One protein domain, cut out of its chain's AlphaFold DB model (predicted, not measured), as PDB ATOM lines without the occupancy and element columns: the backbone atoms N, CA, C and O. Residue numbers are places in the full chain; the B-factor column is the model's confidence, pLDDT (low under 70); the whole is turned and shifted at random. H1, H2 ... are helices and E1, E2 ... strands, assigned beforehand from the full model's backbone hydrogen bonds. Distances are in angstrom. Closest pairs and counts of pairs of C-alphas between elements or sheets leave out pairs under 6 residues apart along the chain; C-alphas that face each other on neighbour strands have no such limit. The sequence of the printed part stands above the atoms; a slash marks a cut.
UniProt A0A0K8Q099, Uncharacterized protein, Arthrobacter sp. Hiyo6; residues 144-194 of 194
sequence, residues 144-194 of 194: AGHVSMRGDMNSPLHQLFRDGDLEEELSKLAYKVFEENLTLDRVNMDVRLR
ATOM      1  N   ALA A 144     389.937  15.998  87.552       45.47
ATOM      2  CA  ALA A 144     390.062  17.286  88.255       45.47
ATOM      3  C   ALA A 144     388.893  18.280  88.047       45.47
ATOM      4  O   ALA A 144     388.758  19.245  88.792       45.47
ATOM      5  N   GLY A 145     388.003  18.015  87.099       50.56
ATOM      6  CA  GLY A 145     386.586  18.295  87.252       50.56
ATOM      7  C   GLY A 145     385.996  18.564  85.891       50.56
ATOM      8  O   GLY A 145     386.409  19.504  85.227       50.56
ATOM      9  N   HIS A 146     385.018  17.759  85.478       49.97
ATOM     10  CA  HIS A 146     384.191  18.145  84.346       49.97
ATOM     11  C   HIS A 146     383.174  19.179  84.830       49.97
ATOM     12  O   HIS A 146     382.296  18.876  85.646       49.97
ATOM     13  N   VAL A 147     383.277  20.407  84.335       52.03
ATOM     14  CA  VAL A 147     382.304  21.455  84.636       52.03
ATOM     15  C   VAL A 147     381.040  21.181  83.832       52.03
ATOM     16  O   VAL A 147     380.931  21.525  82.656       52.03
ATOM     17  N   SER A 148     380.057  20.531  84.456       55.16
ATOM     18  CA  SER A 148     378.792  20.278  83.765       55.16
ATOM     19  C   SER A 148     378.057  21.598  83.495       55.16
ATOM     20  O   SER A 148     377.869  22.419  84.397       55.16
ATOM     21  N   MET A 149     377.581  21.797  82.260       54.59
ATOM     22  CA  MET A 149     376.813  22.996  81.874       54.59
ATOM     23  C   MET A 149     375.471  23.137  82.619       54.59
ATOM     24  O   MET A 149     374.860  24.200  82.585       54.59
ATOM     25  N   ARG A 150     374.995  22.069  83.272       52.75
ATOM     26  CA  ARG A 150     373.772  22.049  84.097       52.75
ATOM     27  C   ARG A 150     374.055  21.977  85.602       52.75
ATOM     28  O   ARG A 150     373.121  21.813  86.381       52.75
ATOM     29  N   GLY A 151     375.326  22.020  85.993       56.84
ATOM     30  CA  GLY A 151     375.746  21.945  87.385       56.84
ATOM     31  C   GLY A 151     375.494  23.246  88.131       56.84
ATOM     32  O   GLY A 151     375.081  24.249  87.549       56.84
ATOM     33  N   ASP A 152     375.776  23.227  89.429       56.62
ATOM     34  CA  ASP A 152     375.717  24.425  90.253       56.62
ATOM     35  C   ASP A 152     376.662  25.503  89.694       56.62
ATOM     36  O   ASP A 152     377.890  25.351  89.708       56.62
ATOM     37  N   MET A 153     376.083  26.600  89.194       61.50
ATOM     38  CA  MET A 153     376.832  27.745  88.663       61.50
ATOM     39  C   MET A 153     377.721  28.404  89.722       61.50
ATOM     40  O   MET A 153     378.620  29.161  89.365       61.50
ATOM     41  N   ASN A 154     377.473  28.123  91.002       58.69
ATOM     42  CA  ASN A 154     378.270  28.604  92.119       58.69
ATOM     43  C   ASN A 154     379.437  27.668  92.462       58.69
ATOM     44  O   ASN A 154     380.178  27.948  93.401       58.69
ATOM     45  N   SER A 155     379.656  26.581  91.714       63.47
ATOM     46  CA  SER A 155     380.845  25.750  91.923       63.47
ATOM     47  C   SER A 155     382.141  26.538  91.641       63.47
ATOM     48  O   SER A 155     382.155  27.392  90.747       63.47
ATOM     49  N   PRO A 156     383.253  26.237  92.339       64.69
ATOM     50  CA  PRO A 156     384.535  26.914  92.123       64.69
ATOM     51  C   PRO A 156     385.039  26.832  90.687       64.69
ATOM     52  O   PRO A 156     385.602  27.791  90.176       64.69
ATOM     53  N   LEU A 157     384.805  25.705  90.009       69.81
ATOM     54  CA  LEU A 157     385.216  25.560  88.619       69.81
ATOM     55  C   LEU A 157     384.390  26.463  87.695       69.81
ATOM     56  O   LEU A 157     384.956  27.104  86.822       69.81
ATOM     57  N   HIS A 158     383.078  26.604  87.911       69.94
ATOM     58  CA  HIS A 158     382.275  27.577  87.150       69.94
ATOM     59  C   HIS A 158     382.748  29.022  87.370       69.94
ATOM     60  O   HIS A 158     382.697  29.822  86.438       69.94
ATOM     61  N   GLN A 159     383.238  29.355  88.566       72.38
ATOM     62  CA  GLN A 159     383.826  30.668  88.848       72.38
ATOM     63  C   GLN A 159     385.163  30.857  88.137       72.38
ATOM     64  O   GLN A 159     385.331  31.849  87.439       72.38
ATOM     65  N   LEU A 160     386.055  29.869  88.221       75.88
ATOM     66  CA  LEU A 160     387.342  29.878  87.528       75.88
ATOM     67  C   LEU A 160     387.178  30.006  86.002       75.88
ATOM     68  O   LEU A 160     387.939  30.699  85.344       75.88
ATOM     69  N   PHE A 161     386.138  29.396  85.424       74.56
ATOM     70  CA  PHE A 161     385.829  29.533  83.994       74.56
ATOM     71  C   PHE A 161     385.296  30.926  83.612       74.56
ATOM     72  O   PHE A 161     385.425  31.341  82.453       74.56
ATOM     73  N   ARG A 162     384.658  31.636  84.550       76.25
ATOM     74  CA  ARG A 162     384.076  32.972  84.332       76.25
ATOM     75  C   ARG A 162     385.066  34.101  84.596       76.25
ATOM     76  O   ARG A 162     384.935  35.147  83.970       76.25
ATOM     77  N   ASP A 163     386.018  33.881  85.492       80.88
ATOM     78  CA  ASP A 163     386.970  34.882  85.955       80.88
ATOM     79  C   ASP A 163     388.382  34.563  85.440       80.88
ATOM     80  O   ASP A 163     389.064  33.666  85.935       80.88
ATOM     81  N   GLY A 164     388.799  35.286  84.396       80.38
ATOM     82  CA  GLY A 164     390.113  35.101  83.777       80.38
ATOM     83  C   GLY A 164     391.278  35.566  84.654       80.38
ATOM     84  O   GLY A 164     392.363  34.998  84.553       80.38
ATOM     85  N   ASP A 165     391.053  36.538  85.541       85.00
ATOM     86  CA  ASP A 165     392.090  37.028  86.451       85.00
ATOM     87  C   ASP A 165     392.370  35.971  87.532       85.00
ATOM     88  O   ASP A 165     393.527  35.680  87.846       85.00
ATOM     89  N   LEU A 166     391.311  35.317  88.031       81.94
ATOM     90  CA  LEU A 166     391.417  34.188  88.961       81.94
ATOM     91  C   LEU A 166     392.118  32.974  88.323       81.94
ATOM     92  O   LEU A 166     392.918  32.305  88.979       81.94
ATOM     93  N   GLU A 167     391.841  32.688  87.045       82.69
ATOM     94  CA  GLU A 167     392.550  31.655  86.274       82.69
ATOM     95  C   GLU A 167     394.052  31.961  86.185       82.69
ATOM     96  O   GLU A 167     394.879  31.084  86.451       82.69
ATOM     97  N   GLU A 168     394.417  33.202  85.861       86.88
ATOM     98  CA  GLU A 168     395.815  33.614  85.756       86.88
ATOM     99  C   GLU A 168     396.539  33.534  87.110       86.88
ATOM    100  O   GLU A 168     397.674  33.050  87.181       86.88
ATOM    101  N   GLU A 169     395.892  33.966  88.196       87.75
ATOM    102  CA  GLU A 169     396.441  33.862  89.550       87.75
ATOM    103  C   GLU A 169     396.680  32.398  89.945       87.75
ATOM    104  O   GLU A 169     397.776  32.045  90.401       87.75
ATOM    105  N   LEU A 170     395.696  31.527  89.704       83.12
ATOM    106  CA  LEU A 170     395.820  30.101  89.982       83.12
ATOM    107  C   LEU A 170     396.921  29.453  89.134       83.12
ATOM    108  O   LEU A 170     397.690  28.646  89.659       83.12
ATOM    109  N   SER A 171     397.049  29.824  87.856       83.00
ATOM    110  CA  SER A 171     398.117  29.322  86.984       83.00
ATOM    111  C   SER A 171     399.502  29.763  87.456       83.00
ATOM    112  O   SER A 171     400.421  28.946  87.509       83.00
ATOM    113  N   LYS A 172     399.669  31.026  87.874       88.81
ATOM    114  CA  LYS A 172     400.934  31.512  88.457       88.81
ATOM    115  C   LYS A 172     401.296  30.753  89.732       88.81
ATOM    116  O   LYS A 172     402.467  30.445  89.959       88.81
ATOM    117  N   LEU A 173     400.300  30.450  90.565       84.88
ATOM    118  CA  LEU A 173     400.494  29.676  91.786       84.88
ATOM    119  C   LEU A 173     400.872  28.221  91.479       84.88
ATOM    120  O   LEU A 173     401.802  27.700  92.093       84.88
ATOM    121  N   ALA A 174     400.210  27.595  90.503       78.56
ATOM    122  CA  ALA A 174     400.542  26.257  90.027       78.56
ATOM    123  C   ALA A 174     401.980  26.196  89.492       78.56
ATOM    124  O   ALA A 174     402.754  25.362  89.956       78.56
ATOM    125  N   TYR A 175     402.381  27.142  88.639       84.69
ATOM    126  CA  TYR A 175     403.741  27.214  88.098       84.69
ATOM    127  C   TYR A 175     404.795  27.359  89.199       84.69
ATOM    128  O   TYR A 175     405.838  26.715  89.167       84.69
ATOM    129  N   LYS A 176     404.518  28.157  90.233       86.88
ATOM    130  CA  LYS A 176     405.438  28.322  91.365       86.88
ATOM    131  C   LYS A 176     405.676  27.022  92.148       86.88
ATOM    132  O   LYS A 176     406.731  26.878  92.761       86.88
ATOM    133  N   VAL A 177     404.690  26.128  92.197       79.81
ATOM    134  CA  VAL A 177     404.733  24.905  93.015       79.81
ATOM    135  C   VAL A 177     405.149  23.683  92.199       79.81
ATOM    136  O   VAL A 177     405.903  22.851  92.696       79.81
ATOM    137  N   PHE A 178     404.649  23.574  90.971       78.50
ATOM    138  CA  PHE A 178     404.781  22.396  90.116       78.50
ATOM    139  C   PHE A 178     405.641  22.639  88.874       78.50
ATOM    140  O   PHE A 178     405.892  21.690  88.144       78.50
ATOM    141  N   GLU A 179     406.075  23.881  88.625       83.50
ATOM    142  CA  GLU A 179     406.804  24.297  87.411       83.50
ATOM    143  C   GLU A 179     406.022  24.082  86.099       83.50
ATOM    144  O   GLU A 179     406.575  24.195  85.007       83.50
ATOM    145  N   GLU A 180     404.711  23.857  86.202       76.06
ATOM    146  CA  GLU A 180     403.775  23.672  85.091       76.06
ATOM    147  C   GLU A 180     402.647  24.706  85.168       76.06
ATOM    148  O   GLU A 180     402.215  25.100  86.257       76.06
ATOM    149  N   ASN A 181     402.160  25.160  84.012       76.75
ATOM    150  CA  ASN A 181     401.043  26.097  83.972       76.75
ATOM    151  C   ASN A 181     399.719  25.340  84.065       76.75
ATOM    152  O   ASN A 181     399.560  24.213  83.590       76.75
ATOM    153  N   LEU A 182     398.724  25.997  84.652       76.56
ATOM    154  CA  LEU A 182     397.367  25.482  84.646       76.56
ATOM    155  C   LEU A 182     396.657  26.009  83.399       76.56
ATOM    156  O   LEU A 182     396.662  27.205  83.128       76.56
ATOM    157  N   THR A 183     396.041  25.111  82.634       71.75
ATOM    158  CA  THR A 183     395.233  25.470  81.465       71.75
ATOM    159  C   THR A 183     393.830  24.899  81.599       71.75
ATOM    160  O   THR A 183     393.643  23.720  81.913       71.75
ATOM    161  N   LEU A 184     392.823  25.735  81.350       71.50
ATOM    162  CA  LEU A 184     391.429  25.306  81.317       71.50
ATOM    163  C   LEU A 184     391.027  24.939  79.889       71.50
ATOM    164  O   LEU A 184     390.990  25.783  78.992       71.50
ATOM    165  N   ASP A 185     390.678  23.673  79.666       70.75
ATOM    166  CA  ASP A 185     390.058  23.236  78.422       70.75
ATOM    167  C   ASP A 185     388.585  23.655  78.432       70.75
ATOM    168  O   ASP A 185     387.701  22.929  78.890       70.75
ATOM    169  N   ARG A 186     388.322  24.860  77.922       70.31
ATOM    170  CA  ARG A 186     386.975  25.441  77.861       70.31
ATOM    171  C   ARG A 186     386.028  24.715  76.901       70.31
ATOM    172  O   ARG A 186     384.821  24.911  76.985       70.31
ATOM    173  N   VAL A 187     386.555  23.882  76.000       67.00
ATOM    174  CA  VAL A 187     385.751  23.107  75.043       67.00
ATOM    175  C   VAL A 187     385.247  21.827  75.698       67.00
ATOM    176  O   VAL A 187     384.068  21.498  75.586       67.00
ATOM    177  N   ASN A 188     386.125  21.131  76.418       62.25
ATOM    178  CA  ASN A 188     385.782  19.893  77.120       62.25
ATOM    179  C   ASN A 188     385.385  20.117  78.586       62.25
ATOM    180  O   ASN A 188     385.021  19.164  79.280       62.25
ATOM    181  N   MET A 189     385.405  21.377  79.030       64.06
ATOM    182  CA  MET A 189     385.087  21.804  80.388       64.06
ATOM    183  C   MET A 189     385.946  21.077  81.433       64.06
ATOM    184  O   MET A 189     385.426  20.604  82.438       64.06
ATOM    185  N   ASP A 190     387.245  20.949  81.157       63.00
ATOM    186  CA  ASP A 190     388.186  20.100  81.896       63.00
ATOM    187  C   ASP A 190     389.432  20.899  82.318       63.00
ATOM    188  O   ASP A 190     389.888  21.780  81.588       63.00
ATOM    189  N   VAL A 191     389.994  20.609  83.493       61.56
ATOM    190  CA  VAL A 191     391.186  21.305  84.019       61.56
ATOM    191  C   VAL A 191     392.424  20.467  83.750       61.56
ATOM    192  O   VAL A 191     392.482  19.303  84.151       61.56
ATOM    193  N   ARG A 192     393.438  21.047  83.098       62.75
ATOM    194  CA  ARG A 192     394.674  20.337  82.751       62.75
ATOM    195  C   ARG A 192     395.909  21.099  83.207       62.75
ATOM    196  O   ARG A 192     396.059  22.286  82.931       62.75
ATOM    197  N   LEU A 193     396.815  20.376  83.855       53.94
ATOM    198  CA  LEU A 193     398.187  20.820  84.081       53.94
ATOM    199  C   LEU A 193     398.997  20.517  82.814       53.94
ATOM    200  O   LEU A 193     398.803  19.451  82.214       53.94
ATOM    201  N   ARG A 194     399.794  21.480  82.351       55.97
ATOM    202  CA  ARG A 194     400.652  21.353  81.169       55.97
ATOM    203  C   ARG A 194     401.961  22.111  81.324       55.97
ATOM    204  O   ARG A 194     401.959  23.217  81.914       55.97
TER     205      ARG A 194
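Overview. This is residues 144 to 194 of the 194 residues of an uncharacterized protein of Arthrobacter sp. Hiyo6 (UniProt A0A0K8Q099). A hairpin of two short strands, E1 and E2, has the longer helix H2 packed on E1, and the short helix H1 makes a corner with H2. Residues 144 to 155, with no named element, loop out near H1. The printed part has 51 residues with two named helices and two named strands, in the order H1, H2, E1, E2 along the chain; the sheet, in the order E1, E2, is antiparallel, and the class is mixed, helices and strands. It is compact, radius of gyration of the C-alphas 10.9 A, but elongated: 33 by 18 by 14 A.

Arrangement. H1, residues 156 to 162, and H2, residues 164 to 178, only just touch, only at the corner, with 3 pairs of C-alphas within 8 A, closest Leu 160 and Glu 167, 5.6 A. H2 and E1, residues 182 to 185, have closest C-alphas Ser 171 and Leu 182, 4.6 A. E1 and E2, residues 190 to 193, form a hairpin; N 183 and O 192 are 2.8 A apart. In H1 and H2 every O i to N i+4 pair is within hydrogen-bond range.

Along the chain. C-alpha 156 begins H1 at (384.535, 26.914, 92.123). H2 is 20.4 A long. E2 ends at C-alpha 193 (398.187, 20.820, 84.081).

Size, cuts and confidence. The printed part has no cut. Residues 144 to 158 and 187 to 194 have pLDDT under 70.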